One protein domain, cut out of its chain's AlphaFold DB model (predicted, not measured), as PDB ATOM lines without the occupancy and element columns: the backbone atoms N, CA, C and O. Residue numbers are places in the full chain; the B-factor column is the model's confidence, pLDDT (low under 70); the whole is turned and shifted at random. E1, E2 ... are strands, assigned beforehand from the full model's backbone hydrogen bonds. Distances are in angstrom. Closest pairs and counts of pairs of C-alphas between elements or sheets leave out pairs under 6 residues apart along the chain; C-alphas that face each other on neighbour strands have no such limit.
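This is residues 196 to 270 of the 367 residues of an uncharacterized protein of Pyrenophora teres f. maculata (UniProt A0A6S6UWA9). Three slender two-stranded arms spread from a shared junction: E1 with E2, E3 with the first part of E4, and the rest of E4, past its bend, with E5. You find 75 printed residues, five named strands, E1 to E5 in chain order, and no named helix: all strand. The sheets E1 - E2 and E3 - E4 - E5 are antiparallel. The whole is only just loose, close to extended, with radius of gyration 17.1 A and spans of 51 by 30 by 24 A.

Start at E1, residues 198 to 208, a hairpin with E2, residues 211 to 221; N 202 and O 217 are 2.7 A apart. Next, E3, residues 225 to 234, and E4, residues 240 to 255, form a hairpin, with N 241 and O 233 at 2.7 A. E4 bends by 62 degrees at residue 248; beyond, its residues 249 to 255 pair with E5, residues 261 to 267, another hairpin, with N 252 and O 264 at 2.8 A. E3, E4 and E5 make a meander, each strand the antiparallel neighbour of the one before. E2 and E5 are apart.

Find C-alpha 198 at (-2.948, 41.203, 33.771), where E1 begins its 29.6 A; E2 spans 30.3 A, E3 28.1 A, E4 40.5 A and E5 19.6 A, ending at C-alpha 267 (-0.358, 44.297, 25.170).

The farthest C-alphas, of Gln 237 and Ala 258, are 54.4 A apart. The printed part has no cut, and its four links are tight. pLDDT is under 70 at 27 residues, among them 196 to 208 and 211 to 222.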
ATOM      1  N   ARG A 196       2.424  41.224  38.839       58.91
ATOM      2  CA  ARG A 196       1.025  41.632  38.942       58.91
ATOM      3  C   ARG A 196       0.249  40.901  37.837       58.91
ATOM      4  O   ARG A 196       0.729  40.895  36.699       58.91
ATOM      5  N   PRO A 197      -0.914  40.295  38.130       66.31
ATOM      6  CA  PRO A 197      -1.761  39.716  37.094       66.31
ATOM      7  C   PRO A 197      -2.099  40.770  36.032       66.31
ATOM      8  O   PRO A 197      -2.099  41.971  36.320       66.31
ATOM      9  N   ALA A 198      -2.392  40.346  34.810       69.25
ATOM     10  CA  ALA A 198      -2.948  41.203  33.771       69.25
ATOM     11  C   ALA A 198      -4.366  40.763  33.411       69.25
ATOM     12  O   ALA A 198      -4.704  39.582  33.514       69.25
ATOM     13  N   LEU A 199      -5.184  41.732  32.996       66.88
ATOM     14  CA  LEU A 199      -6.497  41.483  32.409       66.88
ATOM     15  C   LEU A 199      -6.323  41.220  30.916       66.88
ATOM     16  O   LEU A 199      -5.801  42.071  30.188       66.88
ATOM     17  N   ILE A 200      -6.759  40.044  30.471       63.38
ATOM     18  CA  ILE A 200      -6.778  39.671  29.059       63.38
ATOM     19  C   ILE A 200      -8.216  39.766  28.553       63.38
ATOM     20  O   ILE A 200      -9.060  39.009  29.039       63.38
ATOM     21  N   PRO A 201      -8.502  40.610  27.548       63.53
ATOM     22  CA  PRO A 201      -9.773  40.552  26.849       63.53
ATOM     23  C   PRO A 201      -9.839  39.277  25.998       63.53
ATOM     24  O   PRO A 201      -9.005  39.025  25.126       63.53
ATOM     25  N   VAL A 202     -10.857  38.466  26.246       61.56
ATOM     26  CA  VAL A 202     -11.227  37.286  25.476       61.56
ATOM     27  C   VAL A 202     -12.508  37.610  24.729       61.56
ATOM     28  O   VAL A 202     -13.588  37.711  25.307       61.56
ATOM     29  N   VAL A 203     -12.378  37.776  23.419       60.16
ATOM     30  CA  VAL A 203     -13.520  37.954  22.526       60.16
ATOM     31  C   VAL A 203     -14.094  36.580  22.194       60.16
ATOM     32  O   VAL A 203     -13.393  35.735  21.634       60.16
ATOM     33  N   ALA A 204     -15.356  36.367  22.546       55.12
ATOM     34  CA  ALA A 204     -16.146  35.204  22.181       55.12
ATOM     35  C   ALA A 204     -17.300  35.646  21.278       55.12
ATOM     36  O   ALA A 204     -17.987  36.625  21.555       55.12
ATOM     37  N   THR A 205     -17.522  34.915  20.197       57.28
ATOM     38  CA  THR A 205     -18.663  35.146  19.314       57.28
ATOM     39  C   THR A 205     -19.771  34.187  19.724       57.28
ATOM     40  O   THR A 205     -19.581  32.974  19.656       57.28
ATOM     41  N   VAL A 206     -20.904  34.720  20.175       58.66
ATOM     42  CA  VAL A 206     -22.069  33.941  20.608       58.66
ATOM     43  C   VAL A 206     -23.206  34.217  19.637       58.66
ATOM     44  O   VAL A 206     -23.580  35.367  19.437       58.66
ATOM     45  N   THR A 207     -23.755  33.176  19.019       66.94
ATOM     46  CA  THR A 207     -24.972  33.304  18.212       66.94
ATOM     47  C   THR A 207     -26.173  33.004  19.100       66.94
ATOM     48  O   THR A 207     -26.352  31.862  19.513       66.94
ATOM     49  N   GLN A 208     -26.976  34.026  19.390       61.59
ATOM     50  CA  GLN A 208     -28.208  33.933  20.174       61.59
ATOM     51  C   GLN A 208     -29.371  34.358  19.274       61.59
ATOM     52  O   GLN A 208     -29.298  35.397  18.618       61.59
ATOM     53  N   ASP A 209     -30.390  33.506  19.150       73.12
ATOM     54  CA  ASP A 209     -31.579  33.751  18.317       73.12
ATOM     55  C   ASP A 209     -31.272  34.106  16.848       73.12
ATOM     56  O   ASP A 209     -31.903  34.962  16.231       73.12
ATOM     57  N   GLY A 210     -30.246  33.470  16.272       79.75
ATOM     58  CA  GLY A 210     -29.799  33.737  14.898       79.75
ATOM     59  C   GLY A 210     -29.032  35.054  14.723       79.75
ATOM     60  O   GLY A 210     -28.572  35.344  13.618       79.75
ATOM     61  N   THR A 211     -28.830  35.816  15.800       54.03
ATOM     62  CA  THR A 211     -28.009  37.029  15.814       54.03
ATOM     63  C   THR A 211     -26.639  36.715  16.393       54.03
ATOM     64  O   THR A 211     -26.505  36.171  17.487       54.03
ATOM     65  N   THR A 212     -25.590  37.058  15.654       59.94
ATOM     66  CA  THR A 212     -24.210  36.879  16.102       59.94
ATOM     67  C   THR A 212     -23.779  38.076  16.939       59.94
ATOM     68  O   THR A 212     -23.597  39.174  16.415       59.94
ATOM     69  N   ILE A 213     -23.596  37.859  18.236       49.66
ATOM     70  CA  ILE A 213     -23.166  38.861  19.208       49.66
ATOM     71  C   ILE A 213     -21.692  38.619  19.539       49.66
ATOM     72  O   ILE A 213     -21.277  37.512  19.885       49.66
ATOM     73  N   VAL A 214     -20.879  39.669  19.450       56.19
ATOM     74  CA  VAL A 214     -19.486  39.637  19.905       56.19
ATOM     75  C   VAL A 214     -19.467  39.985  21.391       56.19
ATOM     76  O   VAL A 214     -19.692  41.133  21.769       56.19
ATOM     77  N   LYS A 215     -19.217  38.991  22.245       51.34
ATOM     78  CA  LYS A 215     -19.104  39.147  23.696       51.34
ATOM     79  C   LYS A 215     -17.633  39.187  24.094       51.34
ATOM     80  O   LYS A 215     -16.918  38.195  23.977       51.34
ATOM     81  N   THR A 216     -17.175  40.325  24.600       56.47
ATOM     82  CA  THR A 216     -15.831  40.449  25.177       56.47
ATOM     83  C   THR A 216     -15.904  40.158  26.672       56.47
ATOM     84  O   THR A 216     -16.624  40.827  27.404       56.47
ATOM     85  N   THR A 217     -15.173  39.145  27.121       64.56
ATOM     86  CA  THR A 217     -14.981  38.802  28.540       64.56
ATOM     87  C   THR A 217     -13.552  39.142  28.948       64.56
ATOM     88  O   THR A 217     -12.687  39.239  28.086       64.56
ATOM     89  N   GLU A 218     -13.272  39.346  30.233       65.94
ATOM     90  CA  GLU A 218     -11.904  39.558  30.716       65.94
ATOM     91  C   GLU A 218     -11.498  38.418  31.646       65.94
ATOM     92  O   GLU A 218     -12.271  38.015  32.514       65.94
ATOM     93  N   ILE A 219     -10.278  37.905  31.482       58.84
ATOM     94  CA  ILE A 219      -9.700  36.904  32.385       58.84
ATOM     95  C   ILE A 219      -8.441  37.454  33.054       58.84
ATOM     96  O   ILE A 219      -7.645  38.163  32.434       58.84
ATOM     97  N   LEU A 220      -8.246  37.107  34.325       65.50
ATOM     98  CA  LEU A 220      -7.001  37.353  35.048       65.50
ATOM     99  C   LEU A 220      -5.977  36.291  34.650       65.50
ATOM    100  O   LEU A 220      -6.238  35.096  34.776       65.50
ATOM    101  N   SER A 221      -4.803  36.716  34.193       67.50
ATOM    102  CA  SER A 221      -3.721  35.797  33.839       67.50
ATOM    103  C   SER A 221      -2.357  36.337  34.237       67.50
ATOM    104  O   SER A 221      -2.148  37.547  34.360       67.50
ATOM    105  N   ALA A 222      -1.411  35.424  34.445       68.62
ATOM    106  CA  ALA A 222      -0.021  35.774  34.674       68.62
ATOM    107  C   ALA A 222       0.588  36.356  33.389       68.62
ATOM    108  O   ALA A 222       0.410  35.831  32.292       68.62
ATOM    109  N   VAL A 223       1.327  37.454  33.525       70.25
ATOM    110  CA  VAL A 223       1.964  38.136  32.393       70.25
ATOM    111  C   VAL A 223       3.138  37.304  31.891       70.25
ATOM    112  O   VAL A 223       4.121  37.161  32.609       70.25
ATOM    113  N   THR A 224       3.081  36.758  30.678       70.50
ATOM    114  CA  THR A 224       4.166  35.907  30.149       70.50
ATOM    115  C   THR A 224       5.169  36.655  29.271       70.50
ATOM    116  O   THR A 224       6.216  36.096  28.945       70.50
ATOM    117  N   ALA A 225       4.861  37.892  28.871       79.62
ATOM    118  CA  ALA A 225       5.697  38.714  28.002       79.62
ATOM    119  C   ALA A 225       5.581  40.208  28.346       79.62
ATOM    120  O   ALA A 225       4.655  40.628  29.037       79.62
ATOM    121  N   SER A 226       6.498  41.021  27.823       77.88
ATOM    122  CA  SER A 226       6.413  42.484  27.847       77.88
ATOM    123  C   SER A 226       6.488  43.008  26.417       77.88
ATOM    124  O   SER A 226       7.294  42.524  25.622       77.88
ATOM    125  N   VAL A 227       5.652  43.990  26.081       83.88
ATOM    126  CA  VAL A 227       5.662  44.662  24.777       83.88
ATOM    127  C   VAL A 227       5.817  46.159  24.994       83.88
ATOM    128  O   VAL A 227       5.097  46.763  25.789       83.88
ATOM    129  N   ALA A 228       6.757  46.757  24.267       81.75
ATOM    130  CA  ALA A 228       6.913  48.199  24.200       81.75
ATOM    131  C   ALA A 228       5.721  48.803  23.441       81.75
ATOM    132  O   ALA A 228       5.528  48.532  22.256       81.75
ATOM    133  N   VAL A 229       4.912  49.604  24.128       81.81
ATOM    134  CA  VAL A 229       3.775  50.323  23.547       81.81
ATOM    135  C   VAL A 229       4.124  51.799  23.459       81.81
ATOM    136  O   VAL A 229       4.511  52.427  24.445       81.81
ATOM    137  N   THR A 230       3.964  52.360  22.267       82.00
ATOM    138  CA  THR A 230       4.146  53.786  22.012       82.00
ATOM    139  C   THR A 230       2.887  54.542  22.423       82.00
ATOM    140  O   THR A 230       1.825  54.357  21.830       82.00
ATOM    141  N   ILE A 231       2.997  55.399  23.432       82.81
ATOM    142  CA  ILE A 231       1.915  56.248  23.926       82.81
ATOM    143  C   ILE A 231       2.171  57.674  23.442       82.81
ATOM    144  O   ILE A 231       3.214  58.259  23.731       82.81
ATOM    145  N   VAL A 232       1.208  58.249  22.727       84.69
ATOM    146  CA  VAL A 232       1.231  59.664  22.341       84.69
ATOM    147  C   VAL A 232       0.406  60.441  23.363       84.69
ATOM    148  O   VAL A 232      -0.782  60.169  23.533       84.69
ATOM    149  N   ARG A 233       1.028  61.381  24.077       82.38
ATOM    150  CA  ARG A 233       0.357  62.258  25.049       82.38
ATOM    151  C   ARG A 233       0.496  63.709  24.624       82.38
ATOM    152  O   ARG A 233       1.592  64.146  24.300       82.38
ATOM    153  N   THR A 234      -0.587  64.471  24.687       88.38
ATOM    154  CA  THR A 234      -0.526  65.929  24.559       88.38
ATOM    155  C   THR A 234      -0.232  66.527  25.930       88.38
ATOM    156  O   THR A 234      -0.926  66.218  26.899       88.38
ATOM    157  N   ASN A 235       0.820  67.334  26.043       88.56
ATOM    158  CA  ASN A 235       1.142  68.027  27.290       88.56
ATOM    159  C   ASN A 235       0.230  69.252  27.505       88.56
ATOM    160  O   ASN A 235      -0.571  69.614  26.644       88.56
ATOM    161  N   GLN A 236       0.354  69.913  28.659       87.50
ATOM    162  CA  GLN A 236      -0.457  71.096  28.989       87.50
ATOM    163  C   GLN A 236      -0.227  72.279  28.028       87.50
ATOM    164  O   GLN A 236      -1.064  73.169  27.939       87.50
ATOM    165  N   GLN A 237       0.886  72.282  27.291       93.56
ATOM    166  CA  GLN A 237       1.244  73.278  26.283       93.56
ATOM    167  C   GLN A 237       0.690  72.943  24.883       93.56
ATOM    168  O   GLN A 237       1.007  73.636  23.920       93.56
ATOM    169  N   GLY A 238      -0.096  71.870  24.740       90.19
ATOM    170  CA  GLY A 238      -0.678  71.453  23.462       90.19
ATOM    171  C   GLY A 238       0.289  70.727  22.518       90.19
ATOM    172  O   GLY A 238      -0.077  70.437  21.383       90.19
ATOM    173  N   SER A 239       1.509  70.409  22.956       92.50
ATOM    174  CA  SER A 239       2.482  69.649  22.157       92.50
ATOM    175  C   SER A 239       2.313  68.145  22.364       92.50
ATOM    176  O   SER A 239       2.120  67.689  23.493       92.50
ATOM    177  N   THR A 240       2.429  67.360  21.293       91.88
ATOM    178  CA  THR A 240       2.423  65.894  21.363       91.88
ATOM    179  C   THR A 240       3.803  65.370  21.756       91.88
ATOM    180  O   THR A 240       4.828  65.735  21.185       91.88
ATOM    181  N   VAL A 241       3.833  64.497  22.757       90.94
ATOM    182  CA  VAL A 241       5.020  63.801  23.246       90.94
ATOM    183  C   VAL A 241       4.790  62.310  23.061       90.94
ATOM    184  O   VAL A 241       3.812  61.752  23.559       90.94
ATOM    185  N   THR A 242       5.703  61.668  22.345       92.00
ATOM    186  CA  THR A 242       5.698  60.221  22.139       92.00
ATOM    187  C   THR A 242       6.585  59.571  23.191       92.00
ATOM    188  O   THR A 242       7.780  59.851  23.254       92.00
ATOM    189  N   GLN A 243       6.008  58.704  24.016       90.00
ATOM    190  CA  GLN A 243       6.719  57.970  25.056       90.00
ATOM    191  C   GLN A 243       6.529  56.467  24.851       90.00
ATOM    192  O   GLN A 243       5.407  55.993  24.705       90.00
ATOM    193  N   THR A 244       7.623  55.712  24.870       89.50
ATOM    194  CA  THR A 244       7.577  54.248  24.850       89.50
ATOM    195  C   THR A 244       7.464  53.724  26.278       89.50
ATOM    196  O   THR A 244       8.308  54.032  27.119       89.50
ATOM    197  N   GLU A 245       6.434  52.928  26.554       86.31
ATOM    198  CA  GLU A 245       6.210  52.283  27.849       86.31
ATOM    199  C   GLU A 245       6.183  50.759  27.675       86.31
ATOM    200  O   GLU A 245       5.503  50.239  26.793       86.31
ATOM    201  N   ASN A 246       6.903  50.025  28.524       82.50
ATOM    202  CA  ASN A 246       6.824  48.566  28.552       82.50
ATOM    203  C   ASN A 246       5.544  48.135  29.268       82.50
ATOM    204  O   ASN A 246       5.409  48.315  30.481       82.50
ATOM    205  N   ARG A 247       4.608  47.558  28.511       78.69
ATOM    206  CA  ARG A 247       3.347  47.041  29.040       78.69
ATOM    207  C   ARG A 247       3.402  45.519  29.138       78.69
ATOM    208  O   ARG A 247       4.012  44.875  28.279       78.69
ATOM    209  N   PRO A 248       2.753  44.928  30.155       76.00
ATOM    210  CA  PRO A 248       2.589  43.487  30.211       76.00
ATOM    211  C   PRO A 248       1.883  43.023  28.941       76.00
ATOM    212  O   PRO A 248       1.022  43.723  28.415       76.00
ATOM    213  N   ALA A 249       2.247  41.859  28.430       77.81
ATOM    214  CA  ALA A 249       1.681  41.307  27.218       77.81
ATOM    215  C   ALA A 249       1.364  39.828  27.385       77.81
ATOM    216  O   ALA A 249       1.988  39.106  28.171       77.81
ATOM    217  N   VAL A 250       0.378  39.387  26.616       71.50
ATOM    218  CA  VAL A 250      -0.064  37.999  26.582       71.50
ATOM    219  C   VAL A 250       0.159  37.436  25.197       71.50
ATOM    220  O   VAL A 250      -0.088  38.097  24.189       71.50
ATOM    221  N   ILE A 251       0.645  36.200  25.177       72.44
ATOM    222  CA  ILE A 251       0.878  35.433  23.965       72.44
ATOM    223  C   ILE A 251      -0.338  34.529  23.755       72.44
ATOM    224  O   ILE A 251      -0.561  33.591  24.520       72.44
ATOM    225  N   LYS A 252      -1.138  34.817  22.729       68.12
ATOM    226  CA  LYS A 252      -2.237  33.960  22.283       68.12
ATOM    227  C   LYS A 252      -1.727  33.044  21.179       68.12
ATOM    228  O   LYS A 252      -1.377  33.519  20.104       68.12
ATOM    229  N   THR A 253      -1.742  31.738  21.424       77.06
ATOM    230  CA  THR A 253      -1.459  30.730  20.396       77.06
ATOM    231  C   THR A 253      -2.767  30.093  19.951       77.06
ATOM    232  O   THR A 253      -3.448  29.450  20.746       77.06
ATOM    233  N   VAL A 254      -3.133  30.285  18.686       70.88
ATOM    234  CA  VAL A 254      -4.306  29.655  18.067       70.88
ATOM    235  C   VAL A 254      -3.822  28.552  17.144       70.88
ATOM    236  O   VAL A 254      -2.987  28.811  16.283       70.88
ATOM    237  N   THR A 255      -4.348  27.342  17.308       79.19
ATOM    238  CA  THR A 255      -4.100  26.227  16.385       79.19
ATOM    239  C   THR A 255      -5.338  26.035  15.521       79.19
ATOM    240  O   THR A 255      -6.435  25.921  16.064       79.19
ATOM    241  N   ASP A 256      -5.184  26.053  14.199       72.38
ATOM    242  CA  ASP A 256      -6.290  25.801  13.273       72.38
ATOM    243  C   ASP A 256      -6.612  24.296  13.161       72.38
ATOM    244  O   ASP A 256      -5.883  23.433  13.653       72.38
ATOM    245  N   ASN A 257      -7.707  23.967  12.473       75.00
ATOM    246  CA  ASN A 257      -8.127  22.576  12.261       75.00
ATOM    247  C   ASN A 257      -7.124  21.755  11.421       75.00
ATOM    248  O   ASN A 257      -7.235  20.533  11.369       75.00
ATOM    249  N   ALA A 258      -6.164  22.404  10.754       89.31
ATOM    250  CA  ALA A 258      -5.082  21.765  10.007       89.31
ATOM    251  C   ALA A 258      -3.791  21.625  10.842       89.31
ATOM    252  O   ALA A 258      -2.767  21.189  10.314       89.31
ATOM    253  N   GLY A 259      -3.822  21.992  12.129       84.50
ATOM    254  CA  GLY A 259      -2.681  21.925  13.038       84.50
ATOM    255  C   GLY A 259      -1.689  23.084  12.906       84.50
ATOM    256  O   GLY A 259      -0.623  23.034  13.521       84.50
ATOM    257  N   ARG A 260      -1.988  24.131  12.125       83.38
ATOM    258  CA  ARG A 260      -1.102  25.300  12.012       83.38
ATOM    259  C   ARG A 260      -1.315  26.234  13.190       83.38
ATOM    260  O   ARG A 260      -2.442  26.607  13.505       83.38
ATOM    261  N   THR A 261      -0.219  26.664  13.802       79.31
ATOM    262  CA  THR A 261      -0.238  27.578  14.943       79.31
ATOM    263  C   THR A 261       0.009  29.019  14.502       79.31
ATOM    264  O   THR A 261       1.014  29.297  13.847       79.31
ATOM    265  N   THR A 262      -0.849  29.947  14.919       72.25
ATOM    266  CA  THR A 262      -0.626  31.396  14.822       72.25
ATOM    267  C   THR A 262      -0.408  31.957  16.221       72.25
ATOM    268  O   THR A 262      -1.222  31.720  17.113       72.25
ATOM    269  N   VAL A 263       0.688  32.692  16.414       77.75
ATOM    270  CA  VAL A 263       1.028  33.329  17.691       77.75
ATOM    271  C   VAL A 263       0.784  34.831  17.577       77.75
ATOM    272  O   VAL A 263       1.376  35.496  16.731       77.75
ATOM    273  N   THR A 264      -0.083  35.370  18.426       75.75
ATOM    274  CA  THR A 264      -0.375  36.804  18.510       75.75
ATOM    275  C   THR A 264       0.008  37.308  19.891       75.75
ATOM    276  O   THR A 264      -0.521  36.834  20.893       75.75
ATOM    277  N   THR A 265       0.908  38.285  19.949       77.31
ATOM    278  CA  THR A 265       1.263  38.959  21.200       77.31
ATOM    279  C   THR A 265       0.465  40.250  21.306       77.31
ATOM    280  O   THR A 265       0.565  41.114  20.436       77.31
ATOM    281  N   SER A 266      -0.325  40.397  22.365       74.19
ATOM    282  CA  SER A 266      -1.131  41.597  22.606       74.19
ATOM    283  C   SER A 266      -0.738  42.230  23.932       74.19
ATOM    284  O   SER A 266      -0.616  41.535  24.941       74.19
ATOM    285  N   ALA A 267      -0.540  43.550  23.935       77.44
ATOM    286  CA  ALA A 267      -0.358  44.297  25.170       77.44
ATOM    287  C   ALA A 267      -1.635  44.188  26.017       77.44
ATOM    288  O   ALA A 267      -2.743  44.404  25.527       77.44
ATOM    289  N   ALA A 268      -1.464  43.843  27.282       73.75
ATOM    290  CA  ALA A 268      -2.515  43.732  28.268       73.75
ATOM    291  C   ALA A 268      -2.462  44.921  29.231       73.75
ATOM    292  O   ALA A 268      -1.441  45.595  29.396       73.75
ATOM    293  N   ASN A 269      -3.586  45.182  29.888       74.25
ATOM    294  CA  ASN A 269      -3.625  46.133  30.986       74.25
ATOM    295  C   ASN A 269      -3.278  45.398  32.286       74.25
ATOM    296  O   ASN A 269      -3.681  44.250  32.483       74.25
ATOM    297  N   TYR A 270      -2.566  46.064  33.197       68.31
ATOM    298  CA  TYR A 270      -2.383  45.532  34.545       68.31
ATOM    299  C   TYR A 270      -3.739  45.253  35.195       68.31
ATOM    300  O   TYR A 270      -4.690  46.039  35.053       68.31
TER     301      TYR A 270